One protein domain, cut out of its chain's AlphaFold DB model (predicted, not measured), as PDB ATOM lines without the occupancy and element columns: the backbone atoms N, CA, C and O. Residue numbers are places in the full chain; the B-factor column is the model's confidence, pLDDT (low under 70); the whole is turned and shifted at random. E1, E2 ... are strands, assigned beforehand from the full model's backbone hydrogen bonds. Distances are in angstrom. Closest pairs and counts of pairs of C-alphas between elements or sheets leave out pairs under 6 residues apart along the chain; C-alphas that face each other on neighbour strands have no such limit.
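What this domain is: This is residues 3 to 85 of the 194 residues of an uncharacterized protein of Gemmatimonadetes bacterium 21-71-4 (UniProt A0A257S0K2). The domain is an elongated sandwich of two unequal sheets, only partly face to face: a long curled sheet E1 E2 E3 E8 E5 has the smaller sheet E4 E7 E6 over one face, with E7 packed on E8, while E1 and E2 lie clear of the smaller sheet. E5 is paired to the last residues of E8 at one end of the long axis, and E1 lies toward the other end. The printed part has 83 residues with eight named strands, E1 to E8 in order, and no named helix; the class is all strand. Both sheets are antiparallel, and E1 E2 E3 form a meander, each strand the antiparallel neighbour of the one before. The whole is only just compact, close to loose, with a radius of gyration of the C-alphas of 13.8 A, and spans 40 by 20 by 20 A, only just elongated.

Where its parts are: In the larger sheet, E1 is residues 3 to 8, beginning at C-alpha 3 (80.638, -20.878, 91.463). E2, residues 11 to 20, is 29.4 A long; E3, residues 23 to 32, 30.1 A; E8, residues 76 to 85, 30.0 A, ending at C-alpha 85 (57.332, -9.070, 101.934). E5 is residues 47 to 51. In the smaller sheet, E4 is residues 37 to 41, E7 residues 65 to 73, 24.9 A long, and E6 residues 57 to 60.

How they stand to each other: The larger sheet is twisted and curled, with E1 and E5 as edge strands. E1 and E2 form a hairpin, with N 6 and O 13 at 2.8 A. E2 and E3 form another, with N 16 and O 27 at 2.9 A. E3 and E8 are antiparallel at 167 degrees, with N 26 and O 79 at 2.9 A. Pairing along E8 is staggered: residues 76 to 82 pair with E3 and 83 to 85 with E5, where N 84 and O 50 are 2.9 A apart. The two sheets' facing parts are 8.8 A centre to centre; the closest C-alphas of E7 and E8, those of Ala 67 and Val 81, are 6.8 A apart. E7 is the inner strand of the smaller sheet, with N 39 of E4 and O 71 at 2.8 A, and forms a hairpin with E6, with N 59 and O 66 at 2.8 A.

The domain as a whole: The two C-alphas farthest apart, those of Gly 32 and Leu 62, are 41.1 A apart. The printed part has no cut, and its seven links between named strands are tight. The mean pLDDT of the printed part is 92.6; residue 62 is under 70.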
ATOM      1  N   VAL A   3      80.166 -20.183  92.660       91.88
ATOM      2  CA  VAL A   3      80.638 -20.878  91.463       91.88
ATOM      3  C   VAL A   3      81.923 -20.198  91.040       91.88
ATOM      4  O   VAL A   3      81.973 -18.971  90.930       91.88
ATOM      5  N   ASP A   4      82.945 -21.003  90.798       93.56
ATOM      6  CA  ASP A   4      84.266 -20.524  90.446       93.56
ATOM      7  C   ASP A   4      84.665 -20.974  89.050       93.56
ATOM      8  O   ASP A   4      84.248 -22.024  88.564       93.56
ATOM      9  N   HIS A   5      85.522 -20.168  88.433       93.25
ATOM     10  CA  HIS A   5      86.196 -20.484  87.183       93.25
ATOM     11  C   HIS A   5      85.286 -20.726  85.961       93.25
ATOM     12  O   HIS A   5      85.587 -21.565  85.114       93.25
ATOM     13  N   VAL A   6      84.199 -19.964  85.815       93.19
ATOM     14  CA  VAL A   6      83.315 -20.056  84.643       93.19
ATOM     15  C   VAL A   6      83.954 -19.367  83.430       93.19
ATOM     16  O   VAL A   6      84.179 -18.154  83.484       93.19
ATOM     17  N   PRO A   7      84.250 -20.079  82.328       93.62
ATOM     18  CA  PRO A   7      84.846 -19.478  81.141       93.62
ATOM     19  C   PRO A   7      83.830 -18.612  80.379       93.62
ATOM     20  O   PRO A   7      82.721 -19.052  80.081       93.62
ATOM     21  N   VAL A   8      84.224 -17.381  80.040       90.88
ATOM     22  CA  VAL A   8      83.435 -16.423  79.248       90.88
ATOM     23  C   VAL A   8      84.364 -15.699  78.270       90.88
ATOM     24  O   VAL A   8      85.134 -14.805  78.647       90.88
ATOM     25  N   GLY A   9      84.315 -16.104  76.999       90.19
ATOM     26  CA  GLY A   9      85.245 -15.628  75.973       90.19
ATOM     27  C   GLY A   9      86.697 -15.951  76.344       90.19
ATOM     28  O   GLY A   9      87.037 -17.107  76.582       90.19
ATOM     29  N   ARG A  10      87.550 -14.922  76.425       92.56
ATOM     30  CA  ARG A  10      88.969 -15.015  76.838       92.56
ATOM     31  C   ARG A  10      89.198 -14.739  78.330       92.56
ATOM     32  O   ARG A  10      90.296 -14.382  78.752       92.56
ATOM     33  N   SER A  11      88.146 -14.852  79.124       94.25
ATOM     34  CA  SER A  11      88.145 -14.500  80.542       94.25
ATOM     35  C   SER A  11      87.478 -15.589  81.362       94.25
ATOM     36  O   SER A  11      86.802 -16.473  80.837       94.25
ATOM     37  N   THR A  12      87.650 -15.498  82.671       95.69
ATOM     38  CA  THR A  12      87.036 -16.403  83.633       95.69
ATOM     39  C   THR A  12      86.294 -15.592  84.690       95.69
ATOM     40  O   THR A  12      86.803 -14.563  85.138       95.69
ATOM     41  N   LEU A  13      85.098 -16.035  85.075       96.12
ATOM     42  CA  LEU A  13      84.275 -15.424  86.115       96.12
ATOM     43  C   LEU A  13      84.153 -16.344  87.330       96.12
ATOM     44  O   LEU A  13      83.885 -17.535  87.200       96.12
ATOM     45  N   SER A  14      84.262 -15.754  88.513       96.69
ATOM     46  CA  SER A  14      83.812 -16.343  89.775       96.69
ATOM     47  C   SER A  14      82.671 -15.501  90.319       96.69
ATOM     48  O   SER A  14      82.742 -14.268  90.293       96.69
ATOM     49  N   PHE A  15      81.627 -16.140  90.836       95.81
ATOM     50  CA  PHE A  15      80.493 -15.437  91.410       95.81
ATOM     51  C   PHE A  15      79.964 -16.069  92.691       95.81
ATOM     52  O   PHE A  15      79.907 -17.286  92.858       95.81
ATOM     53  N   VAL A  16      79.520 -15.201  93.598       97.12
ATOM     54  CA  VAL A  16      78.917 -15.571  94.876       97.12
ATOM     55  C   VAL A  16      77.539 -14.937  94.969       97.12
ATOM     56  O   VAL A  16      77.401 -13.714  94.940       97.12
ATOM     57  N   VAL A  17      76.521 -15.778  95.134       95.69
ATOM     58  CA  VAL A  17      75.149 -15.353  95.420       95.69
ATOM     59  C   VAL A  17      74.872 -15.529  96.906       95.69
ATOM     60  O   VAL A  17      75.003 -16.632  97.458       95.69
ATOM     61  N   ARG A  18      74.444 -14.439  97.548       94.44
ATOM     62  CA  ARG A  18      73.994 -14.423  98.944       94.44
ATOM     63  C   ARG A  18      72.532 -14.002  99.002       94.44
ATOM     64  O   ARG A  18      72.148 -12.985  98.431       94.44
ATOM     65  N   ARG A  19      71.727 -14.792  99.709       90.69
ATOM     66  CA  ARG A  19      70.334 -14.484 100.038       90.69
ATOM     67  C   ARG A  19      70.265 -14.165 101.524       90.69
ATOM     68  O   ARG A  19      70.670 -14.978 102.347       90.69
ATOM     69  N   ALA A  20      69.771 -12.981 101.847       85.94
ATOM     70  CA  ALA A  20      69.454 -12.554 103.198       85.94
ATOM     71  C   ALA A  20      67.990 -12.104 103.248       85.94
ATOM     72  O   ALA A  20      67.322 -11.962 102.217       85.94
ATOM     73  N   ARG A  21      67.478 -11.863 104.457       81.31
ATOM     74  CA  ARG A  21      66.133 -11.311 104.623       81.31
ATOM     75  C   ARG A  21      66.058  -9.944 103.939       81.31
ATOM     76  O   ARG A  21      66.774  -9.027 104.328       81.31
ATOM     77  N   GLY A  22      65.195  -9.831 102.930       88.88
ATOM     78  CA  GLY A  22      64.947  -8.587 102.198       88.88
ATOM     79  C   GLY A  22      66.055  -8.151 101.236       88.88
ATOM     80  O   GLY A  22      65.998  -7.040 100.716       88.88
ATOM     81  N   ARG A  23      67.075  -8.987 100.984       93.06
ATOM     82  CA  ARG A  23      68.110  -8.674  99.990       93.06
ATOM     83  C   ARG A  23      68.713  -9.915  99.346       93.06
ATOM     84  O   ARG A  23      69.042 -10.882 100.031       93.06
ATOM     85  N   ILE A  24      68.924  -9.859  98.036       94.50
ATOM     86  CA  ILE A  24      69.723 -10.836  97.290       94.50
ATOM     87  C   ILE A  24      70.878 -10.095  96.628       94.50
ATOM     88  O   ILE A  24      70.661  -9.081  95.969       94.50
ATOM     89  N   THR A  25      72.103 -10.580  96.811       96.44
ATOM     90  CA  THR A  25      73.305  -9.965  96.237       96.44
ATOM     91  C   THR A  25      74.089 -10.952  95.390       96.44
ATOM     92  O   THR A  25      74.247 -12.112  95.780       96.44
ATOM     93  N   LEU A  26      74.635 -10.452  94.286       97.25
ATOM     94  CA  LEU A  26      75.596 -11.124  93.424       97.25
ATOM     95  C   LEU A  26      76.923 -10.366  93.498       97.25
ATOM     96  O   LEU A  26      76.971  -9.189  93.153       97.25
ATOM     97  N   SER A  27      77.991 -11.040  93.909       97.69
ATOM     98  CA  SER A  27      79.361 -10.541  93.775       97.69
ATOM     99  C   SER A  27      80.050 -11.306  92.657       97.69
ATOM    100  O   SER A  27      80.019 -12.533  92.671       97.69
ATOM    101  N   VAL A  28      80.663 -10.599  91.709       97.31
ATOM    102  CA  VAL A  28      81.367 -11.190  90.562       97.31
ATOM    103  C   VAL A  28      82.793 -10.671  90.514       97.31
ATOM    104  O   VAL A  28      83.030  -9.471  90.670       97.31
ATOM    105  N   ARG A  29      83.738 -11.575  90.262       97.25
ATOM    106  CA  ARG A  29      85.133 -11.262  89.959       97.25
ATOM    107  C   ARG A  29      85.502 -11.874  88.618       97.25
ATOM    108  O   ARG A  29      85.153 -13.021  88.349       97.25
ATOM    109  N   ARG A  30      86.228 -11.114  87.807       95.88
ATOM    110  CA  ARG A  30      86.752 -11.540  86.514       95.88
ATOM    111  C   ARG A  30      88.274 -11.625  86.541       95.88
ATOM    112  O   ARG A  30      88.939 -10.829  87.200       95.88
ATOM    113  N   SER A  31      88.819 -12.579  85.797       95.69
ATOM    114  CA  SER A  31      90.244 -12.686  85.480       95.69
ATOM    115  C   SER A  31      90.454 -12.904  83.980       95.69
ATOM    116  O   SER A  31      89.598 -13.489  83.314       95.69
ATOM    117  N   GLY A  32      91.603 -12.468  83.456       93.75
ATOM    118  CA  GLY A  32      91.947 -12.561  82.032       93.75
ATOM    119  C   GLY A  32      91.674 -11.256  81.282       93.75
ATOM    120  O   GLY A  32      92.032 -10.182  81.764       93.75
ATOM    121  N   ASP A  33      91.067 -11.364  80.099       92.50
ATOM    122  CA  ASP A  33      90.671 -10.219  79.271       92.50
ATOM    123  C   ASP A  33      89.775  -9.232  80.048       92.50
ATOM    124  O   ASP A  33      88.870  -9.649  80.777       92.50
ATOM    125  N   ARG A  34      90.028  -7.927  79.882       91.81
ATOM    126  CA  ARG A  34      89.318  -6.815  80.543       91.81
ATOM    127  C   ARG A  34      88.321  -6.095  79.634       91.81
ATOM    128  O   ARG A  34      87.759  -5.080  80.036       91.81
ATOM    129  N   THR A  35      88.086  -6.600  78.423       93.88
ATOM    130  CA  THR A  35      87.053  -6.077  77.517       93.88
ATOM    131  C   THR A  35      85.707  -6.023  78.246       93.88
ATOM    132  O   THR A  35      85.261  -7.082  78.692       93.88
ATOM    133  N   PRO A  36      85.055  -4.856  78.401       94.62
ATOM    134  CA  PRO A  36      83.842  -4.727  79.207       94.62
ATOM    135  C   PRO A  36      82.739  -5.710  78.792       94.62
ATOM    136  O   PRO A  36      82.484  -5.886  77.603       94.62
ATOM    137  N   VAL A  37      82.077  -6.339  79.768       94.38
ATOM    138  CA  VAL A  37      80.917  -7.217  79.524       94.38
ATOM    139  C   VAL A  37      79.686  -6.699  80.253       94.38
ATOM    140  O   VAL A  37      79.791  -6.155  81.351       94.38
ATOM    141  N   GLU A  38      78.510  -6.872  79.657       96.12
ATOM    142  CA  GLU A  38      77.251  -6.628  80.356       96.12
ATOM    143  C   GLU A  38      76.976  -7.771  81.337       96.12
ATOM    144  O   GLU A  38      77.072  -8.952  81.000       96.12
ATOM    145  N   LEU A  39      76.625  -7.411  82.566       95.50
ATOM    146  CA  LEU A  39      76.218  -8.332  83.609       95.50
ATOM    147  C   LEU A  39      74.762  -8.053  83.978       95.50
ATOM    148  O   LEU A  39      74.428  -6.972  84.466       95.50
ATOM    149  N   VAL A  40      73.913  -9.057  83.772       96.75
ATOM    150  CA  VAL A  40      72.487  -9.029  84.110       96.75
ATOM    151  C   VAL A  40      72.246  -9.939  85.308       96.75
ATOM    152  O   VAL A  40      72.552 -11.129  85.267       96.75
ATOM    153  N   PHE A  41      71.679  -9.391  86.381       96.19
ATOM    154  CA  PHE A  41      71.305 -10.148  87.571       96.19
ATOM    155  C   PHE A  41      69.793 -10.084  87.768       96.19
ATOM    156  O   PHE A  41      69.254  -9.013  88.029       96.19
ATOM    157  N   SER A  42      69.123 -11.233  87.631       96.25
ATOM    158  CA  SER A  42      67.658 -11.358  87.680       96.25
ATOM    159  C   SER A  42      67.203 -12.466  88.648       96.25
ATOM    160  O   SER A  42      66.704 -13.512  88.221       96.25
ATOM    161  N   PRO A  43      67.450 -12.328  89.967       94.31
ATOM    162  CA  PRO A  43      67.032 -13.334  90.934       94.31
ATOM    163  C   PRO A  43      65.505 -13.434  91.032       94.31
ATOM    164  O   PRO A  43      64.813 -12.417  91.080       94.31
ATOM    165  N   ALA A  44      65.017 -14.668  91.175       92.62
ATOM    166  CA  ALA A  44      63.673 -14.941  91.674       92.62
ATOM    167  C   ALA A  44      63.536 -14.453  93.128       92.62
ATOM    168  O   ALA A  44      64.436 -14.662  93.960       92.62
ATOM    169  N   LEU A  45      62.418 -13.795  93.421       93.12
ATOM    170  CA  LEU A  45      62.040 -13.280  94.731       93.12
ATOM    171  C   LEU A  45      60.999 -14.191  95.391       93.12
ATOM    172  O   LEU A  45      60.301 -14.931  94.703       93.12
ATOM    173  N   PRO A  46      60.847 -14.128  96.727       92.19
ATOM    174  CA  PRO A  46      59.725 -14.778  97.398       92.19
ATOM    175  C   PRO A  46      58.379 -14.352  96.791       92.19
ATOM    176  O   PRO A  46      58.209 -13.198  96.395       92.19
ATOM    177  N   LEU A  47      57.402 -15.257  96.744       91.38
ATOM    178  CA  LEU A  47      56.140 -14.997  96.052       91.38
ATOM    179  C   LEU A  47      55.349 -13.865  96.702       91.38
ATOM    180  O   LEU A  47      55.025 -13.919  97.889       91.38
ATOM    181  N   GLY A  48      54.992 -12.854  95.910       89.75
ATOM    182  CA  GLY A  48      54.335 -11.640  96.399       89.75
ATOM    183  C   GLY A  48      55.274 -10.695  97.151       89.75
ATOM    184  O   GLY A  48      54.801  -9.867  97.930       89.75
ATOM    185  N   ALA A  49      56.591 -10.844  96.984       92.00
ATOM    186  CA  ALA A  49      57.549  -9.832  97.401       92.00
ATOM    187  C   ALA A  49      57.507  -8.628  96.456       92.00
ATOM    188  O   ALA A  49      57.293  -8.765  95.254       92.00
ATOM    189  N   HIS A  50      57.803  -7.456  97.005       91.69
ATOM    190  CA  HIS A  50      57.947  -6.221  96.247       91.69
ATOM    191  C   HIS A  50      59.413  -5.807  96.237       91.69
ATOM    192  O   HIS A  50      59.996  -5.557  97.300       91.69
ATOM    193  N   ALA A  51      60.011  -5.733  95.048       92.81
ATOM    194  CA  ALA A  51      61.324  -5.133  94.869       92.81
ATOM    195  C   ALA A  51      61.202  -3.636  94.593       92.81
ATOM    196  O   ALA A  51      60.320  -3.190  93.863       92.81
ATOM    197  N   ALA A  52      62.116  -2.869  95.177       85.75
ATOM    198  CA  ALA A  52      62.209  -1.433  94.971       85.75
ATOM    199  C   ALA A  52      63.679  -1.008  94.949       85.75
ATOM    200  O   ALA A  52      64.511  -1.554  95.677       85.75
ATOM    201  N   GLY A  53      63.993  -0.021  94.112       84.19
ATOM    202  CA  GLY A  53      65.330   0.547  93.996       84.19
ATOM    203  C   GLY A  53      65.592   1.134  92.614       84.19
ATOM    204  O   GLY A  53      64.942   0.782  91.630       84.19
ATOM    205  N   THR A  54      66.566   2.033  92.540       84.12
ATOM    206  CA  THR A  54      67.003   2.637  91.280       84.12
ATOM    207  C   THR A  54      67.550   1.565  90.336       84.12
ATOM    208  O   THR A  54      68.389   0.760  90.734       84.12
ATOM    209  N   GLY A  55      67.085   1.555  89.083       88.50
ATOM    210  CA  GLY A  55      67.566   0.622  88.055       88.50
ATOM    211  C   GLY A  55      67.060  -0.820  88.189       88.50
ATOM    212  O   GLY A  55      67.557  -1.694  87.481       88.50
ATOM    213  N   VAL A  56      66.086  -1.075  89.071       94.19
ATOM    214  CA  VAL A  56      65.425  -2.380  89.199       94.19
ATOM    215  C   VAL A  56      64.240  -2.454  88.233       94.19
ATOM    216  O   VAL A  56      63.349  -1.611  88.273       94.19
ATOM    217  N   THR A  57      64.198  -3.484  87.389       94.62
ATOM    218  CA  THR A  57      63.026  -3.828  86.569       94.62
ATOM    219  C   THR A  57      62.379  -5.092  87.117       94.62
ATOM    220  O   THR A  57      63.052  -6.114  87.224       94.62
ATOM    221  N   VAL A  58      61.092  -5.043  87.462       92.94
ATOM    222  CA  VAL A  58      60.363  -6.198  88.005       92.94
ATOM    223  C   VAL A  58      59.552  -6.876  86.902       92.94
ATOM    224  O   VAL A  58      58.847  -6.209  86.147       92.94
ATOM    225  N   HIS A  59      59.658  -8.199  86.821       89.69
ATOM    226  CA  HIS A  59      58.856  -9.057  85.960       89.69
ATOM    227  C   HIS A  59      58.075 -10.039  86.829       89.69
ATOM    228  O   HIS A  59      58.665 -10.899  87.482       89.69
ATOM    229  N   GLU A  60      56.752  -9.905  86.837       83.88
ATOM    230  CA  GLU A  60      55.858 -10.753  87.622       83.88
ATOM    231  C   GLU A  60      55.132 -11.750  86.717       83.88
ATOM    232  O   GLU A  60      54.633 -11.409  85.644       83.88
ATOM    233  N   THR A  61      55.056 -12.992  87.175       76.81
ATOM    234  CA  THR A  61      54.209 -14.046  86.622       76.81
ATOM    235  C   THR A  61      53.338 -14.621  87.741       76.81
ATOM    236  O   THR A  61      53.514 -14.299  88.914       76.81
ATOM    237  N   LEU A  62      52.398 -15.510  87.408       69.94
ATOM    238  CA  LEU A  62      51.543 -16.153  88.416       69.94
ATOM    239  C   LEU A  62      52.317 -17.026  89.423       69.94
ATOM    240  O   LEU A  62      51.802 -17.296  90.509       69.94
ATOM    241  N   GLY A  63      53.515 -17.492  89.058       73.81
ATOM    242  CA  GLY A  63      54.314 -18.426  89.856       73.81
ATOM    243  C   GLY A  63      55.718 -17.939  90.198       73.81
ATOM    244  O   GLY A  63      56.441 -18.675  90.856       73.81
ATOM    245  N   ASP A  64      56.115 -16.744  89.760       81.56
ATOM    246  CA  ASP A  64      57.453 -16.206  90.015       81.56
ATOM    247  C   ASP A  64      57.478 -14.677  89.892       81.56
ATOM    248  O   ASP A  64      56.732 -14.094  89.103       81.56
ATOM    249  N   VAL A  65      58.365 -14.036  90.647       87.62
ATOM    250  CA  VAL A  65      58.670 -12.606  90.573       87.62
ATOM    251  C   VAL A  65      60.176 -12.464  90.411       87.62
ATOM    252  O   VAL A  65      60.936 -12.764  91.327       87.62
ATOM    253  N   HIS A  66      60.616 -11.940  89.273       93.12
ATOM    254  CA  HIS A  66      62.017 -11.623  89.031       93.12
ATOM    255  C   HIS A  66      62.259 -10.126  89.145       93.12
ATOM    256  O   HIS A  66      61.505  -9.317  88.612       93.12
ATOM    257  N   ALA A  67      63.360  -9.748  89.783       95.19
ATOM    258  CA  ALA A  67      63.828  -8.370  89.791       95.19
ATOM    259  C   ALA A  67      65.194  -8.294  89.124       95.19
ATOM    260  O   ALA A  67      66.147  -8.916  89.574       95.19
ATOM    261  N   THR A  68      65.281  -7.523  88.051       96.62
ATOM    262  CA  THR A  68      66.454  -7.429  87.189       96.62
ATOM    263  C   THR A  68      67.215  -6.140  87.455       96.62
ATOM    264  O   THR A  68      66.631  -5.060  87.430       96.62
ATOM    265  N   VAL A  69      68.527  -6.254  87.641       96.56
ATOM    266  CA  VAL A  69      69.484  -5.139  87.662       96.56
ATOM    267  C   VAL A  69      70.630  -5.431  86.698       96.56
ATOM    268  O   VAL A  69      70.975  -6.592  86.460       96.56
ATOM    269  N   ARG A  70      71.214  -4.380  86.119       97.38
ATOM    270  CA  ARG A  70      72.267  -4.479  85.099       97.38
ATOM    271  C   ARG A  70      73.469  -3.625  85.476       97.38
ATOM    272  O   ARG A  70      73.310  -2.579  86.101       97.38
ATOM    273  N   THR A  71      74.659  -4.057  85.080       96.44
ATOM    274  CA  THR A  71      75.886  -3.254  85.154       96.44
ATOM    275  C   THR A  71      76.860  -3.671  84.063       96.44
ATOM    276  O   THR A  71      76.770  -4.770  83.524       96.44
ATOM    277  N   THR A  72      77.845  -2.827  83.785       96.88
ATOM    278  CA  THR A  72      79.034  -3.224  83.031       96.88
ATOM    279  C   THR A  72      80.097  -3.752  83.995       96.88
ATOM    280  O   THR A  72      80.351  -3.145  85.036       96.88
ATOM    281  N   LEU A  73      80.706  -4.891  83.667       96.12
ATOM    282  CA  LEU A  73      81.774  -5.536  84.428       96.12
ATOM    283  C   LEU A  73      83.101  -5.421  83.671       96.12
ATOM    284  O   LEU A  73      83.233  -5.913  82.547       96.12
ATOM    285  N   VAL A  74      84.096  -4.826  84.330       94.81
ATOM    286  CA  VAL A  74      85.497  -4.821  83.878       94.81
ATOM    287  C   VAL A  74      86.291  -5.832  84.703       94.81
ATOM    288  O   VAL A  74      86.622  -6.894  84.188       94.81
ATOM    289  N   ASP A  75      86.477  -5.571  86.003       95.31
ATOM    290  CA  ASP A  75      87.249  -6.450  86.899       95.31
ATOM    291  C   ASP A  75      86.380  -7.115  87.977       95.31
ATOM    292  O   ASP A  75      86.452  -8.324  88.211       95.31
ATOM    293  N   SER A  76      85.535  -6.334  88.654       97.00
ATOM    294  CA  SER A  76      84.615  -6.838  89.674       97.00
ATOM    295  C   SER A  76      83.359  -5.980  89.760       97.00
ATOM    296  O   SER A  76      83.377  -4.801  89.408       97.00
ATOM    297  N   ALA A  77      82.263  -6.581  90.213       97.12
ATOM    298  CA  ALA A  77      81.009  -5.882  90.451       97.12
ATOM    299  C   ALA A  77      80.241  -6.535  91.600       97.12
ATOM    300  O   ALA A  77      80.340  -7.743  91.831       97.12
ATOM    301  N   THR A  78      79.439  -5.737  92.304       96.69
ATOM    302  CA  THR A  78      78.422  -6.242  93.229       96.69
ATOM    303  C   THR A  78      77.072  -5.657  92.851       96.69
ATOM    304  O   THR A  78      76.902  -4.442  92.842       96.69
ATOM    305  N   LEU A  79      76.112  -6.530  92.560       95.56
ATOM    306  CA  LEU A  79      74.726  -6.173  92.290       95.56
ATOM    307  C   LEU A  79      73.861  -6.622  93.458       95.56
ATOM    308  O   LEU A  79      74.130  -7.639  94.101       95.56
ATOM    309  N   GLY A  80      72.807  -5.867  93.741       94.50
ATOM    310  CA  GLY A  80      71.886  -6.187  94.816       94.50
ATOM    311  C   GLY A  80      70.461  -5.830  94.452       94.50
ATOM    312  O   GLY A  80      70.206  -4.751  93.931       94.50
ATOM    313  N   VAL A  81      69.547  -6.728  94.794       95.25
ATOM    314  CA  VAL A  81      68.112  -6.480  94.769       95.25
ATOM    315  C   VAL A  81      67.622  -6.466  96.208       95.25
ATOM    316  O   VAL A  81      67.740  -7.471  96.916       95.25
ATOM    317  N   SER A  82      67.092  -5.327  96.639       94.69
ATOM    318  CA  SER A  82      66.352  -5.211  97.894       94.69
ATOM    319  C   SER A  82      64.880  -5.514  97.641       94.69
ATOM    320  O   SER A  82      64.319  -5.097  96.628       94.69
ATOM    321  N   TYR A  83      64.253  -6.236  98.561       93.81
ATOM    322  CA  TYR A  83      62.840  -6.581  98.481       93.81
ATOM    323  C   TYR A  83      62.198  -6.582  99.868       93.81
ATOM    324  O   TYR A  83      62.868  -6.703 100.895       93.81
ATOM    325  N   SER A  84      60.878  -6.457  99.900       92.38
ATOM    326  CA  SER A  84      60.073  -6.563 101.114       92.38
ATOM    327  C   SER A  84      58.927  -7.543 100.905       92.38
ATOM    328  O   SER A  84      58.493  -7.774  99.777       92.38
ATOM    329  N   GLY A  85      58.438  -8.127 101.997       91.69
ATOM    330  CA  GLY A  85      57.332  -9.070 101.934       91.69
ATOM    331  C   GLY A  85      57.681 -10.401 101.271       91.69
ATOM    332  O   GLY A  85      58.837 -10.832 101.246       91.69
TER     333      GLY A  85